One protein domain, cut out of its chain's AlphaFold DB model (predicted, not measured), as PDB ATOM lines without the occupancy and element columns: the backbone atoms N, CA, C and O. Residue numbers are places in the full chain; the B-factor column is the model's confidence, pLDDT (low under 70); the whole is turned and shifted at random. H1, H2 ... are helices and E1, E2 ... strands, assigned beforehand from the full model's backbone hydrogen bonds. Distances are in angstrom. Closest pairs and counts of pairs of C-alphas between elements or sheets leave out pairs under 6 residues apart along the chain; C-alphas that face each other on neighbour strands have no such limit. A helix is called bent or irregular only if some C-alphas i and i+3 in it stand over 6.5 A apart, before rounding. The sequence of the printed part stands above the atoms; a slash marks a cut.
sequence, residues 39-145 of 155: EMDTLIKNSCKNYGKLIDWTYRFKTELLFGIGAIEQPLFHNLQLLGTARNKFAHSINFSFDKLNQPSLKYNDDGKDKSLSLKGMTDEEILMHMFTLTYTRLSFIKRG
ATOM      1  N   GLU A  39     145.065 230.479 201.768       92.44
ATOM      2  CA  GLU A  39     145.367 229.254 202.513       92.44
ATOM      3  C   GLU A  39     144.396 229.062 203.689       92.44
ATOM      4  O   GLU A  39     143.873 227.961 203.879       92.44
ATOM      5  N   MET A  40     144.082 230.137 204.426       93.50
ATOM      6  CA  MET A  40     143.063 230.120 205.479       93.50
ATOM      7  C   MET A  40     141.689 229.740 204.922       93.50
ATOM      8  O   MET A  40     141.037 228.866 205.485       93.50
ATOM      9  N   ASP A  41     141.267 230.318 203.797       90.69
ATOM     10  CA  ASP A  41     139.985 229.990 203.158       90.69
ATOM     11  C   ASP A  41     139.893 228.513 202.783       90.69
ATOM     12  O   ASP A  41     138.861 227.864 202.983       90.69
ATOM     13  N   THR A  42     140.999 227.951 202.299       89.94
ATOM     14  CA  THR A  42     141.075 226.528 201.973       89.94
ATOM     15  C   THR A  42     140.976 225.658 203.226       89.94
ATOM     16  O   THR A  42     140.244 224.667 203.226       89.94
ATOM     17  N   LEU A  43     141.653 226.030 204.317       90.75
ATOM     18  CA  LEU A  43     141.534 225.329 205.597       90.75
ATOM     19  C   LEU A  43     140.111 225.388 206.150       90.75
ATOM     20  O   LEU A  43     139.560 224.355 206.512       90.75
ATOM     21  N   ILE A  44     139.475 226.562 206.147       90.88
ATOM     22  CA  ILE A  44     138.086 226.723 206.597       90.88
ATOM     23  C   ILE A  44     137.155 225.843 205.761       90.88
ATOM     24  O   ILE A  44     136.291 225.159 206.309       90.88
ATOM     25  N   LYS A  45     137.353 225.802 204.440       88.44
ATOM     26  CA  LYS A  45     136.594 224.925 203.542       88.44
ATOM     27  C   LYS A  45     136.757 223.444 203.886       88.44
ATOM     28  O   LYS A  45     135.775 222.706 203.833       88.44
ATOM     29  N   ASN A  46     137.961 223.020 204.261       86.19
ATOM     30  CA  ASN A  46     138.243 221.636 204.642       86.19
ATOM     31  C   ASN A  46     137.704 221.287 206.040       86.19
ATOM     32  O   ASN A  46     137.286 220.155 206.274       86.19
ATOM     33  N   SER A  47     137.685 222.249 206.964       85.12
ATOM     34  CA  SER A  47     137.275 222.042 208.356       85.12
ATOM     35  C   SER A  47     135.778 222.277 208.608       85.12
ATOM     36  O   SER A  47     135.242 221.782 209.599       85.12
ATOM     37  N   CYS A  48     135.071 223.013 207.744       84.19
ATOM     38  CA  CYS A  48     133.683 223.429 207.976       84.19
ATOM     39  C   CYS A  48     132.728 222.999 206.849       84.19
ATOM     40  O   CYS A  48     132.815 223.458 205.713       84.19
ATOM     41  N   LYS A  49     131.699 222.210 207.195       77.56
ATOM     42  CA  LYS A  49     130.685 221.704 206.242       77.56
ATOM     43  C   LYS A  49     129.867 222.798 205.532       77.56
ATOM     44  O   LYS A  49     129.377 222.569 204.436       77.56
ATOM     45  N   ASN A  50     129.734 223.983 206.137       74.88
ATOM     46  CA  ASN A  50     128.942 225.111 205.617       74.88
ATOM     47  C   ASN A  50     129.810 226.312 205.196       74.88
ATOM     48  O   ASN A  50     129.391 227.460 205.352       74.88
ATOM     49  N   TYR A  51     131.013 226.058 204.668       74.69
ATOM     50  CA  TYR A  51     131.997 227.101 204.346       74.69
ATOM     51  C   TYR A  51     131.466 228.215 203.431       74.69
ATOM     52  O   TYR A  51     131.916 229.345 203.549       74.69
ATOM     53  N   GLY A  52     130.484 227.929 202.565       69.19
ATOM     54  CA  GLY A  52     129.900 228.914 201.649       69.19
ATOM     55  C   GLY A  52     129.295 230.140 202.345       69.19
ATOM     56  O   GLY A  52     129.217 231.198 201.739       69.19
ATOM     57  N   LYS A  53     128.919 230.027 203.629       68.19
ATOM     58  CA  LYS A  53     128.454 231.161 204.452       68.19
ATOM     59  C   LYS A  53     129.592 231.938 205.134       68.19
ATOM     60  O   LYS A  53     129.320 232.925 205.808       68.19
ATOM     61  N   LEU A  54     130.834 231.466 205.007       66.38
ATOM     62  CA  LEU A  54     132.019 231.937 205.738       66.38
ATOM     63  C   LEU A  54     133.073 232.589 204.816       66.38
ATOM     64  O   LEU A  54     134.097 233.049 205.309       66.38
ATOM     65  N   ILE A  55     132.845 232.615 203.494       62.50
ATOM     66  CA  ILE A  55     133.820 233.070 202.478       62.50
ATOM     67  C   ILE A  55     134.149 234.567 202.619       62.50
ATOM     68  O   ILE A  55     135.314 234.951 202.521       62.50
ATOM     69  N   ASP A  56     133.154 235.400 202.934       71.94
ATOM     70  CA  ASP A  56     133.303 236.866 202.982       71.94
ATOM     71  C   ASP A  56     133.768 237.395 204.349       71.94
ATOM     72  O   ASP A  56     133.590 238.566 204.693       71.94
ATOM     73  N   TRP A  57     134.325 236.526 205.191       82.88
ATOM     74  CA  TRP A  57     134.765 236.921 206.521       82.88
ATOM     75  C   TRP A  57     136.067 237.713 206.489       82.88
ATOM     76  O   TRP A  57     136.923 237.550 205.627       82.88
ATOM     77  N   THR A  58     136.228 238.603 207.465       89.81
ATOM     78  CA  THR A  58     137.450 239.405 207.568       89.81
ATOM     79  C   THR A  58     138.649 238.524 207.912       89.81
ATOM     80  O   THR A  58     138.506 237.532 208.628       89.81
ATOM     81  N   TYR A  59     139.850 238.938 207.491       91.94
ATOM     82  CA  TYR A  59     141.117 238.283 207.843       91.94
ATOM     83  C   TYR A  59     141.199 237.921 209.335       91.94
ATOM     84  O   TYR A  59     141.476 236.781 209.693       91.94
ATOM     85  N   ARG A  60     140.874 238.883 210.212       92.94
ATOM     86  CA  ARG A  60     140.870 238.686 211.667       92.94
ATOM     87  C   ARG A  60     139.938 237.550 212.084       92.94
ATOM     88  O   ARG A  60     140.342 236.694 212.864       92.94
ATOM     89  N   PHE A  61     138.713 237.546 211.564       92.38
ATOM     90  CA  PHE A  61     137.728 236.528 211.909       92.38
ATOM     91  C   PHE A  61     138.171 235.141 211.426       92.38
ATOM     92  O   PHE A  61     138.069 234.174 212.174       92.38
ATOM     93  N   LYS A  62     138.716 235.036 210.206       92.81
ATOM     94  CA  LYS A  62     139.273 233.781 209.670       92.81
ATOM     95  C   LYS A  62     140.369 233.223 210.585       92.81
ATOM     96  O   LYS A  62     140.347 232.040 210.920       92.81
ATOM     97  N   THR A  63     141.279 234.083 211.045       95.19
ATOM     98  CA  THR A  63     142.348 233.713 211.985       95.19
ATOM     99  C   THR A  63     141.798 233.246 213.340       95.19
ATOM    100  O   THR A  63     142.211 232.200 213.836       95.19
ATOM    101  N   GLU A  64     140.850 233.982 213.931       94.94
ATOM    102  CA  GLU A  64     140.210 233.618 215.208       94.94
ATOM    103  C   GLU A  64     139.414 232.306 215.102       94.94
ATOM    104  O   GLU A  64     139.496 231.467 215.999       94.94
ATOM    105  N   LEU A  65     138.705 232.083 213.991       92.75
ATOM    106  CA  LEU A  65     137.964 230.848 213.732       92.75
ATOM    107  C   LEU A  65     138.894 229.638 213.663       92.75
ATOM    108  O   LEU A  65     138.657 228.656 214.360       92.75
ATOM    109  N   LEU A  66     139.932 229.701 212.822       93.88
ATOM    110  CA  LEU A  66     140.866 228.589 212.627       93.88
ATOM    111  C   LEU A  66     141.544 228.187 213.937       93.88
ATOM    112  O   LEU A  66     141.705 226.997 214.203       93.88
ATOM    113  N   PHE A  67     141.893 229.164 214.774       95.75
ATOM    114  CA  PHE A  67     142.425 228.891 216.103       95.75
ATOM    115  C   PHE A  67     141.362 228.291 217.031       95.75
ATOM    116  O   PHE A  67     141.607 227.273 217.672       95.75
ATOM    117  N   GLY A  68     140.156 228.866 217.057       94.12
ATOM    118  CA  GLY A  68     139.059 228.405 217.911       94.12
ATOM    119  C   GLY A  68     138.604 226.970 217.627       94.12
ATOM    120  O   GLY A  68     138.194 226.270 218.549       94.12
ATOM    121  N   ILE A  69     138.711 226.509 216.377       91.75
ATOM    122  CA  ILE A  69     138.413 225.117 215.996       91.75
ATOM    123  C   ILE A  69     139.633 224.183 216.095       91.75
ATOM    124  O   ILE A  69     139.523 223.011 215.743       91.75
ATOM    125  N   GLY A  70     140.791 224.685 216.535       91.69
ATOM    126  CA  GLY A  70     142.026 223.908 216.665       91.69
ATOM    127  C   GLY A  70     142.689 223.527 215.338       91.69
ATOM    128  O   GLY A  70     143.521 222.625 215.318       91.69
ATOM    129  N   ALA A  71     142.336 224.185 214.229       91.81
ATOM    130  CA  ALA A  71     142.939 223.930 212.918       91.81
ATOM    131  C   ALA A  71     144.350 224.525 212.785       91.81
ATOM    132  O   ALA A  71     145.110 224.097 211.920       91.81
ATOM    133  N   ILE A  72     144.697 225.507 213.620       93.50
ATOM    134  CA  ILE A  72     146.042 226.082 213.713       93.50
ATOM    135  C   ILE A  72     146.478 226.189 215.173       93.50
ATOM    136  O   ILE A  72     145.671 226.455 216.064       93.50
ATOM    137  N   GLU A  73     147.772 226.025 215.413       92.38
ATOM    138  CA  GLU A  73     148.387 226.157 216.728       92.38
ATOM    139  C   GLU A  73     148.634 227.618 217.139       92.38
ATOM    140  O   GLU A  73     148.694 228.536 216.315       92.38
ATOM    141  N   GLN A  74     148.850 227.826 218.441       93.00
ATOM    142  CA  GLN A  74     149.061 229.144 219.037       93.00
ATOM    143  C   GLN A  74     150.212 229.952 218.395       93.00
ATOM    144  O   GLN A  74     150.002 231.140 218.133       93.00
ATOM    145  N   PRO A  75     151.393 229.376 218.078       93.56
ATOM    146  CA  PRO A  75     152.436 230.111 217.358       93.56
ATOM    147  C   PRO A  75     151.996 230.677 216.005       93.56
ATOM    148  O   PRO A  75     152.271 231.840 215.704       93.56
ATOM    149  N   LEU A  76     151.280 229.885 215.203       94.12
ATOM    150  CA  LEU A  76     150.811 230.323 213.891       94.12
ATOM    151  C   LEU A  76     149.707 231.377 214.016       94.12
ATOM    152  O   LEU A  76     149.723 232.370 213.287       94.12
ATOM    153  N   PHE A  77     148.796 231.207 214.977       95.56
ATOM    154  CA  PHE A  77     147.784 232.211 215.303       95.56
ATOM    155  C   PHE A  77     148.419 233.574 215.623       95.56
ATOM    156  O   PHE A  77     148.036 234.585 215.032       95.56
ATOM    157  N   HIS A  78     149.443 233.597 216.484       94.75
ATOM    158  CA  HIS A  78     150.187 234.820 216.815       94.75
ATOM    159  C   HIS A  78     150.805 235.468 215.568       94.75
ATOM    160  O   HIS A  78     150.680 236.678 215.362       94.75
ATOM    161  N   ASN A  79     151.447 234.676 214.707       95.25
ATOM    162  CA  ASN A  79     152.095 235.192 213.499       95.25
ATOM    163  C   ASN A  79     151.088 235.776 212.495       95.25
ATOM    164  O   ASN A  79     151.341 236.834 211.919       95.25
ATOM    165  N   LEU A  80     149.925 235.139 212.321       95.81
ATOM    166  CA  LEU A  80     148.841 235.658 211.480       95.81
ATOM    167  C   LEU A  80     148.281 236.976 212.037       95.81
ATOM    168  O   LEU A  80     148.061 237.921 211.280       95.81
ATOM    169  N   GLN A  81     148.120 237.103 213.359       94.50
ATOM    170  CA  GLN A  81     147.722 238.376 213.973       94.50
ATOM    171  C   GLN A  81     148.755 239.486 213.740       94.50
ATOM    172  O   GLN A  81     148.383 240.632 213.455       94.50
ATOM    173  N   LEU A  82     150.049 239.159 213.820       92.62
ATOM    174  CA  LEU A  82     151.124 240.101 213.517       92.62
ATOM    175  C   LEU A  82     151.080 240.539 212.045       92.62
ATOM    176  O   LEU A  82     151.159 241.736 211.769       92.62
ATOM    177  N   LEU A  83     150.873 239.600 211.116       93.19
ATOM    178  CA  LEU A  83     150.708 239.880 209.688       93.19
ATOM    179  C   LEU A  83     149.499 240.776 209.408       93.19
ATOM    180  O   LEU A  83     149.632 241.775 208.704       93.19
ATOM    181  N   GLY A  84     148.343 240.491 210.009       91.69
ATOM    182  CA  GLY A  84     147.160 241.347 209.893       91.69
ATOM    183  C   GLY A  84     147.393 242.756 210.451       91.69
ATOM    184  O   GLY A  84     146.966 243.747 209.855       91.69
ATOM    185  N   THR A  85     148.128 242.867 211.561       89.44
ATOM    186  CA  THR A  85     148.502 244.159 212.158       89.44
ATOM    187  C   THR A  85     149.440 244.946 211.249       89.44
ATOM    188  O   THR A  85     149.226 246.143 211.047       89.44
ATOM    189  N   ALA A  86     150.456 244.287 210.685       88.81
ATOM    190  CA  ALA A  86     151.352 244.887 209.708       88.81
ATOM    191  C   ALA A  86     150.546 245.379 208.500       88.81
ATOM    192  O   ALA A  86     150.546 246.578 208.236       88.81
ATOM    193  N   ARG A  87     149.756 244.505 207.859       87.38
ATOM    194  CA  ARG A  87     148.899 244.839 206.706       87.38
ATOM    195  C   ARG A  87     148.065 246.096 206.949       87.38
ATOM    196  O   ARG A  87     148.075 247.015 206.134       87.38
ATOM    197  N   ASN A  88     147.370 246.161 208.082       86.31
ATOM    198  CA  ASN A  88     146.504 247.294 208.398       86.31
ATOM    199  C   ASN A  88     147.301 248.584 208.640       86.31
ATOM    200  O   ASN A  88     146.908 249.641 208.160       86.31
ATOM    201  N   LYS A  89     148.440 248.523 209.342       82.75
ATOM    202  CA  LYS A  89     149.292 249.708 209.541       82.75
ATOM    203  C   LYS A  89     149.890 250.224 208.232       82.75
ATOM    204  O   LYS A  89     149.964 251.437 208.044       82.75
ATOM    205  N   PHE A  90     150.288 249.321 207.340       78.00
ATOM    206  CA  PHE A  90     150.780 249.651 206.005       78.00
ATOM    207  C   PHE A  90     149.697 250.307 205.136       78.00
ATOM    208  O   PHE A  90     149.972 251.316 204.495       78.00
ATOM    209  N   ALA A  91     148.449 249.826 205.184       71.31
ATOM    210  CA  ALA A  91     147.326 250.438 204.462       71.31
ATOM    211  C   ALA A  91     147.062 251.911 204.851       71.31
ATOM    212  O   ALA A  91     146.439 252.650 204.094       71.31
ATOM    213  N   HIS A  92     147.552 252.351 206.015       69.25
ATOM    214  CA  HIS A  92     147.411 253.721 206.509       69.25
ATOM    215  C   HIS A  92     148.702 254.556 206.418       69.25
ATOM    216  O   HIS A  92     148.687 255.728 206.792       69.25
ATOM    217  N   SER A  93     149.828 253.997 205.950       66.25
ATOM    218  CA  SER A  93     151.118 254.699 205.920       66.25
ATOM    219  C   SER A  93     151.970 254.308 204.712       66.25
ATOM    220  O   SER A  93     152.527 253.216 204.660       66.25
ATOM    221  N   ILE A  94     152.140 255.253 203.783       60.25
ATOM    222  CA  ILE A  94     152.972 255.098 202.573       60.25
ATOM    223  C   ILE A  94     154.458 254.845 202.932       60.25
ATOM    224  O   ILE A  94     155.146 254.110 202.228       60.25
ATOM    225  N   ASN A  95     154.926 255.367 204.079       62.88
ATOM    226  CA  ASN A  95     156.300 255.229 204.596       62.88
ATOM    227  C   ASN A  95     156.356 254.332 205.848       62.88
ATOM    228  O   ASN A  95     156.809 254.739 206.931       62.88
ATOM    229  N   PHE A  96     155.806 253.128 205.748       68.38
ATOM    230  CA  PHE A  96     155.874 252.155 206.833       68.38
ATOM    231  C   PHE A  96     157.278 251.537 206.949       68.38
ATOM    232  O   PHE A  96     157.958 251.330 205.953       68.38
ATOM    233  N   SER A  97     157.662 251.209 208.183       69.69
ATOM    234  CA  SER A  97     158.786 250.329 208.518       69.69
ATOM    235  C   SER A  97     158.340 249.397 209.649       69.69
ATOM    236  O   SER A  97     157.536 249.805 210.502       69.69
ATOM    237  N   PHE A  98     158.842 248.157 209.663       74.75
ATOM    238  CA  PHE A  98     158.478 247.156 210.672       74.75
ATOM    239  C   PHE A  98     158.868 247.564 212.101       74.75
ATOM    240  O   PHE A  98     158.236 247.101 213.052       74.75
ATOM    241  N   ASP A  99     159.786 248.520 212.263       69.81
ATOM    242  CA  ASP A  99     160.149 249.121 213.555       69.81
ATOM    243  C   ASP A  99     158.963 249.792 214.269       69.81
ATOM    244  O   ASP A  99     158.966 249.966 215.487       69.81
ATOM    245  N   LYS A 100     157.899 250.138 213.531       69.44
ATOM    246  CA  LYS A 100     156.661 250.717 214.080       69.44
ATOM    247  C   LYS A 100     155.724 249.667 214.699       69.44
ATOM    248  O   LYS A 100     154.591 249.996 215.078       69.44
ATOM    249  N   LEU A 101     156.116 248.392 214.769       74.44
ATOM    250  CA  LEU A 101     155.345 247.325 215.414       74.44
ATOM    251  C   LEU A 101     155.694 247.216 216.906       74.44
ATOM    252  O   LEU A 101     156.830 246.953 217.279       74.44
ATOM    253  N   ASN A 102     154.681 247.351 217.771       63.12
ATOM    254  CA  ASN A 102     154.847 247.385 219.234       63.12
ATOM    255  C   ASN A 102     155.332 246.050 219.844       63.12
ATOM    256  O   ASN A 102     155.715 246.025 221.009       63.12
ATOM    257  N   GLN A 103     155.297 244.943 219.090       64.44
ATOM    258  CA  GLN A 103     155.796 243.623 219.499       64.44
ATOM    259  C   GLN A 103     156.325 242.847 218.283       64.44
ATOM    260  O   GLN A 103     155.566 242.105 217.654       64.44
ATOM    261  N   PRO A 104     157.607 242.981 217.912       73.56
ATOM    262  CA  PRO A 104     158.080 242.422 216.663       73.56
ATOM    263  C   PRO A 104     158.771 241.091 216.979       73.56
ATOM    264  O   PRO A 104     159.992 240.979 216.956       73.56
ATOM    265  N   SER A 105     157.993 240.078 217.369       89.31
ATOM    266  CA  SER A 105     158.514 238.712 217.471       89.31
ATOM    267  C   SER A 105     157.586 237.723 216.796       89.31
ATOM    268  O   SER A 105     156.373 237.768 217.017       89.31
ATOM    269  N   LEU A 106     158.176 236.829 216.011       91.38
ATOM    270  CA  LEU A 106     157.486 235.680 215.443       91.38
ATOM    271  C   LEU A 106     157.620 234.492 216.387       91.38
ATOM    272  O   LEU A 106     158.633 234.330 217.067       91.38
ATOM    273  N   LYS A 107     156.589 233.659 216.438       92.88
ATOM    274  CA  LYS A 107     156.535 232.442 217.246       92.88
ATOM    275  C   LYS A 107     156.698 231.228 216.348       92.88
ATOM    276  O   LYS A 107     156.265 231.243 215.200       92.88
ATOM    277  N   TYR A 108     157.322 230.177 216.857       90.50
ATOM    278  CA  TYR A 108     157.474 228.928 216.115       90.50
ATOM    279  C   TYR A 108     157.675 227.752 217.060       90.50
ATOM    280  O   TYR A 108     158.106 227.942 218.195       90.50
ATOM    281  N   ASN A 109     157.375 226.548 216.578       86.19
ATOM    282  CA  ASN A 109     157.655 225.308 217.288       86.19
ATOM    283  C   ASN A 109     158.971 224.705 216.803       86.19
ATOM    284  O   ASN A 109     159.169 224.526 215.601       86.19
ATOM    285  N   ASP A 110     159.846 224.373 217.748       82.94
ATOM    286  CA  ASP A 110     161.112 223.690 217.494       82.94
ATOM    287  C   ASP A 110     161.281 222.554 218.503       82.94
ATOM    288  O   ASP A 110     161.370 222.795 219.710       82.94
ATOM    289  N   ASP A 111     161.260 221.320 217.999       81.75
ATOM    290  CA  ASP A 111     161.295 220.081 218.782       81.75
ATOM    291  C   ASP A 111     160.252 220.060 219.922       81.75
ATOM    292  O   ASP A 111     160.550 219.736 221.074       81.75
ATOM    293  N   GLY A 112     159.014 220.456 219.599       79.12
ATOM    294  CA  GLY A 112     157.882 220.476 220.536       79.12
ATOM    295  C   GLY A 112     157.927 221.593 221.582       79.12
ATOM    296  O   GLY A 112     157.175 221.547 222.555       79.12
ATOM    297  N   LYS A 113     158.819 222.579 221.423       82.56
ATOM    298  CA  LYS A 113     158.906 223.750 222.300       82.56
ATOM    299  C   LYS A 113     158.560 225.022 221.540       82.56
ATOM    300  O   LYS A 113     159.188 225.328 220.523       82.56
ATOM    301  N   ASP A 114     157.654 225.808 222.113       87.44
ATOM    302  CA  ASP A 114     157.354 227.152 221.633       87.44
ATOM    303  C   ASP A 114     158.576 228.064 221.824       87.44
ATOM    304  O   ASP A 114     159.074 228.286 222.932       87.44
ATOM    305  N   LYS A 115     159.060 228.621 220.716       90.25
ATOM    306  CA  LYS A 115     160.159 229.582 220.652       90.25
ATOM    307  C   LYS A 115     159.684 230.911 220.082       90.25
ATOM    308  O   LYS A 115     158.588 231.050 219.541       90.25
ATOM    309  N   SER A 116     160.517 231.932 220.261       91.81
ATOM    310  CA  SER A 116     160.280 233.280 219.745       91.81
ATOM    311  C   SER A 116     161.514 233.780 219.009       91.81
ATOM    312  O   SER A 116     162.617 233.736 219.552       91.81
ATOM    313  N   LEU A 117     161.318 234.282 217.797       90.62
ATOM    314  CA  LEU A 117     162.315 235.001 217.022       90.62
ATOM    315  C   LEU A 117     162.093 236.500 217.215       90.62
ATOM    316  O   LEU A 117     161.047 237.021 216.836       90.62
ATOM    317  N   SER A 118     163.066 237.188 217.808       90.19
ATOM    318  CA  SER A 118     163.066 238.652 217.862       90.19
ATOM    319  C   SER A 118     163.344 239.211 216.473       90.19
ATOM    320  O   SER A 118     164.342 238.836 215.873       90.19
ATOM    321  N   LEU A 119     162.516 240.145 216.015       88.50
ATOM    322  CA  LEU A 119     162.718 240.879 214.763       88.50
ATOM    323  C   LEU A 119     163.519 242.176 214.965       88.50
ATOM    324  O   LEU A 119     163.826 242.880 214.010       88.50
ATOM    325  N   LYS A 120     163.841 242.530 216.215       86.31
ATOM    326  CA  LYS A 120     164.599 243.748 216.524       86.31
ATOM    327  C   LYS A 120     165.962 243.726 215.828       86.31
ATOM    328  O   LYS A 120     166.749 242.816 216.074       86.31
ATOM    329  N   GLY A 121     166.249 244.774 215.058       84.38
ATOM    330  CA  GLY A 121     167.517 244.940 214.346       84.38
ATOM    331  C   GLY A 121     167.605 244.186 213.017       84.38
ATOM    332  O   GLY A 121     168.656 244.238 212.393       84.38
ATOM    333  N   MET A 122     166.531 243.508 212.595       88.00
ATOM    334  CA  MET A 122     166.422 242.931 211.256       88.00
ATOM    335  C   MET A 122     165.955 243.987 210.256       88.00
ATOM    336  O   MET A 122     165.192 244.892 210.592       88.00
ATOM    337  N   THR A 123     166.385 243.841 209.012       87.44
ATOM    338  CA  THR A 123     165.856 244.586 207.870       87.44
ATOM    339  C   THR A 123     164.422 244.155 207.551       87.44
ATOM    340  O   THR A 123     164.012 243.029 207.836       87.44
ATOM    341  N   ASP A 124     163.656 245.028 206.893       85.44
ATOM    342  CA  ASP A 124     162.295 244.709 206.439       85.44
ATOM    343  C   ASP A 124     162.252 243.436 205.561       85.44
ATOM    344  O   ASP A 124     161.301 242.658 205.637       85.44
ATOM    345  N   GLU A 125     163.295 243.197 204.759       84.56
ATOM    346  CA  GLU A 125     163.423 242.022 203.890       84.56
ATOM    347  C   GLU A 125     163.585 240.724 204.696       84.56
ATOM    348  O   GLU A 125     162.880 239.745 204.452       84.56
ATOM    349  N   GLU A 126     164.467 240.724 205.699       87.69
ATOM    350  CA  GLU A 126     164.656 239.588 206.611       87.69
ATOM    351  C   GLU A 126     163.375 239.292 207.392       87.69
ATOM    352  O   GLU A 126     162.971 238.134 207.530       87.69
ATOM    353  N   ILE A 127     162.691 240.340 207.857       89.06
ATOM    354  CA  ILE A 127     161.415 240.204 208.558       89.06
ATOM    355  C   ILE A 127     160.380 239.547 207.647       89.06
ATOM    356  O   ILE A 127     159.744 238.576 208.054       89.06
ATOM    357  N   LEU A 128     160.228 240.031 206.412       88.62
ATOM    358  CA  LEU A 128     159.296 239.460 205.440       88.62
ATOM    359  C   LEU A 128     159.614 237.998 205.122       88.62
ATOM    360  O   LEU A 128     158.696 237.180 205.070       88.62
ATOM    361  N   MET A 129     160.890 237.648 204.975       88.06
ATOM    362  CA  MET A 129     161.330 236.273 204.738       88.06
ATOM    363  C   MET A 129     160.985 235.355 205.918       88.06
ATOM    364  O   MET A 129     160.449 234.255 205.742       88.06
ATOM    365  N   HIS A 130     161.219 235.816 207.149       91.19
ATOM    366  CA  HIS A 130     160.825 235.078 208.344       91.19
ATOM    367  C   HIS A 130     159.306 234.973 208.488       91.19
ATOM    368  O   HIS A 130     158.814 233.913 208.872       91.19
ATOM    369  N   MET A 131     158.548 236.019 208.150       91.69
ATOM    370  CA  MET A 131     157.085 235.967 208.138       91.69
ATOM    371  C   MET A 131     156.573 234.975 207.094       91.69
ATOM    372  O   MET A 131     155.694 234.177 207.414       91.69
ATOM    373  N   PHE A 132     157.137 234.969 205.886       90.75
ATOM    374  CA  PHE A 132     156.827 233.979 204.856       90.75
ATOM    375  C   PHE A 132     157.065 232.558 205.382       90.75
ATOM    376  O   PHE A 132     156.150 231.737 205.401       90.75
ATOM    377  N   THR A 133     158.248 232.308 205.941       89.44
ATOM    378  CA  THR A 133     158.652 230.985 206.430       89.44
ATOM    379  C   THR A 133     157.802 230.510 207.612       89.44
ATOM    380  O   THR A 133     157.260 229.407 207.610       89.44
ATOM    381  N   LEU A 134     157.661 231.342 208.646       92.44
ATOM    382  CA  LEU A 134     157.000 230.972 209.900       92.44
ATOM    383  C   LEU A 134     155.476 231.094 209.862       92.44
ATOM    384  O   LEU A 134     154.807 230.629 210.787       92.44
ATOM    385  N   THR A 135     154.925 231.726 208.826       93.56
ATOM    386  CA  THR A 135     153.480 231.938 208.695       93.56
ATOM    387  C   THR A 135     152.943 231.206 207.480       93.56
ATOM    388  O   THR A 135     152.191 230.248 207.633       93.56
ATOM    389  N   TYR A 136     153.340 231.612 206.272       93.12
ATOM    390  CA  TYR A 136     152.789 231.050 205.040       93.12
ATOM    391  C   TYR A 136     153.212 229.597 204.831       93.12
ATOM    392  O   TYR A 136     152.351 228.735 204.659       93.12
ATOM    393  N   THR A 137     154.510 229.295 204.909       89.94
ATOM    394  CA  THR A 137     155.000 227.928 204.693       89.94
ATOM    395  C   THR A 137     154.384 226.971 205.711       89.94
ATOM    396  O   THR A 137     153.904 225.896 205.345       89.94
ATOM    397  N   ARG A 138     154.303 227.388 206.981       90.31
ATOM    398  CA  ARG A 138     153.659 226.601 208.038       90.31
ATOM    399  C   ARG A 138     152.174 226.356 207.761       90.31
ATOM    400  O   ARG A 138     151.733 225.211 207.822       90.31
ATOM    401  N   LEU A 139     151.424 227.399 207.413       91.44
ATOM    402  CA  LEU A 139     150.004 227.300 207.072       91.44
ATOM    403  C   LEU A 139     149.767 226.363 205.874       91.44
ATOM    404  O   LEU A 139     148.885 225.506 205.922       91.44
ATOM    405  N   SER A 140     150.606 226.457 204.837       90.19
ATOM    406  CA  SER A 140     150.557 225.579 203.661       90.19
ATOM    407  C   SER A 140     150.848 224.113 204.010       90.19
ATOM    408  O   SER A 140     150.227 223.208 203.445       90.19
ATOM    409  N   PHE A 141     151.757 223.841 204.952       89.69
ATOM    410  CA  PHE A 141     152.005 222.478 205.429       89.69
ATOM    411  C   PHE A 141     150.816 221.902 206.199       89.69
ATOM    412  O   PHE A 141     150.391 220.788 205.891       89.69
ATOM    413  N   ILE A 142     150.221 222.680 207.109       88.50
ATOM    414  CA  ILE A 142     149.006 222.276 207.836       88.50
ATOM    415  C   ILE A 142     147.879 221.959 206.851       88.50
ATOM    416  O   ILE A 142     147.257 220.903 206.949       88.50
ATOM    417  N   LYS A 143     147.669 222.809 205.836       87.19
ATOM    418  CA  LYS A 143     146.687 222.559 204.769       87.19
ATOM    419  C   LYS A 143     146.903 221.215 204.072       87.19
ATOM    420  O   LYS A 143     145.934 220.545 203.727       87.19
ATOM    421  N   ARG A 144     148.157 220.826 203.845       86.62
ATOM    422  CA  ARG A 144     148.521 219.554 203.203       86.62
ATOM    423  C   ARG A 144     148.489 218.359 204.165       86.62
ATOM    424  O   ARG A 144     148.761 217.248 203.725       86.62
ATOM    425  N   GLY A 145     148.176 218.569 205.447       82.75
ATOM    426  CA  GLY A 145     148.221 217.530 206.478       82.75
ATOM    427  C   GLY A 145     149.642 217.073 206.817       82.75
ATOM    428  O   GLY A 145     149.831 215.937 207.237       82.75
TER     429      GLY A 145
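Overview. This is residues 39 to 145 of the 155 residues of an uncharacterized protein of Cytophagia bacterium (UniProt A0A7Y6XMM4). A flat two-layer arrangement, in which helices H2 and H3 stand side by side as a helical hairpin, with the strand hairpin E1 and E2 beyond the first part of H3, and the long helix H4 crosses over H3 and E1. H1 lies in the same layer as H4, beside its last turns, and packs on H2. The printed part has 107 residues with four named helices and two named strands, in the order H1, H2, H3, E1, E2, H4; the strands form an antiparallel sheet, and the class is mostly helix. The whole is compact, with a radius of gyration of the C-alphas of 14.5 A, and spans 44 by 37 by 19 A.

Arrangement. H1, residues 39 to 47, touches H2, residues 59 to 68, at a steep tilt of 41 degrees, the same way; the closest C-alphas are those of Met 40 and Lys 62, 6.7 A apart. H2 and H3, residues 74 to 91, touch and form a helical hairpin, opposite ways at a shallow tilt of 8 degrees, with the C-alphas of Phe 67 and Phe 77 closest at 6.4 A. E1, residues 105 to 110, and E2, residues 113 to 118, are antiparallel neighbours in a hairpin at 149 degrees, with N 108 and O 115 at 3.1 A and N 115 and O 108 at 2.8 A within hydrogen-bond range. The closest C-alphas of H3 and E1, those of Pro 75 and Lys 107, are 4.7 A apart. H4, residues 124 to 143, touches H3 with residues 131 to 139 alone, at a steep tilt of 49 degrees, opposite ways; the C-alphas of Asn 79 and Thr 135 are closest, at 6.0 A. The closest C-alphas of E1 and H4, those of Tyr 108 and Leu 134, are 6.6 A apart. With residues 139 to 143 alone H4 touches H1, the same way at a shallow tilt of 19 degrees, the C-alphas of Leu 43 and Lys 143 being closest at 5.9 A. H2 and H4 are apart, and so are H1 and H3. Each O i to N i+4 pair is within hydrogen-bond range in H1, H2 and H3, and 14 of 16 are in H4.

Along the chain. H1 begins at C-alpha 39, (145.367, 229.254, 202.513), and is 12.3 A long; H2 is 14.3 A long. H3 runs 25.9 A from C-alpha 74 at (149.061, 229.144, 219.037). E1 is 15.2 A long and E2 16.1 A. H4 runs 27.1 A to C-alpha 143 at (146.687, 222.559, 204.769); it is neither bent nor irregular, but only just: C-alphas 134 and 137 are 6.4 A apart.

Size, cuts and confidence. The two C-alphas farthest apart, those of Lys 49 and Gly 121, are 44.3 A apart. The printed part has no cut. The links H1 to H2 and H3 to E1 are long. Mean pLDDT of the printed part is 85.6; residues 52 to 55, 92 to 97, 99 to 100 and 102 to 103 are under 70.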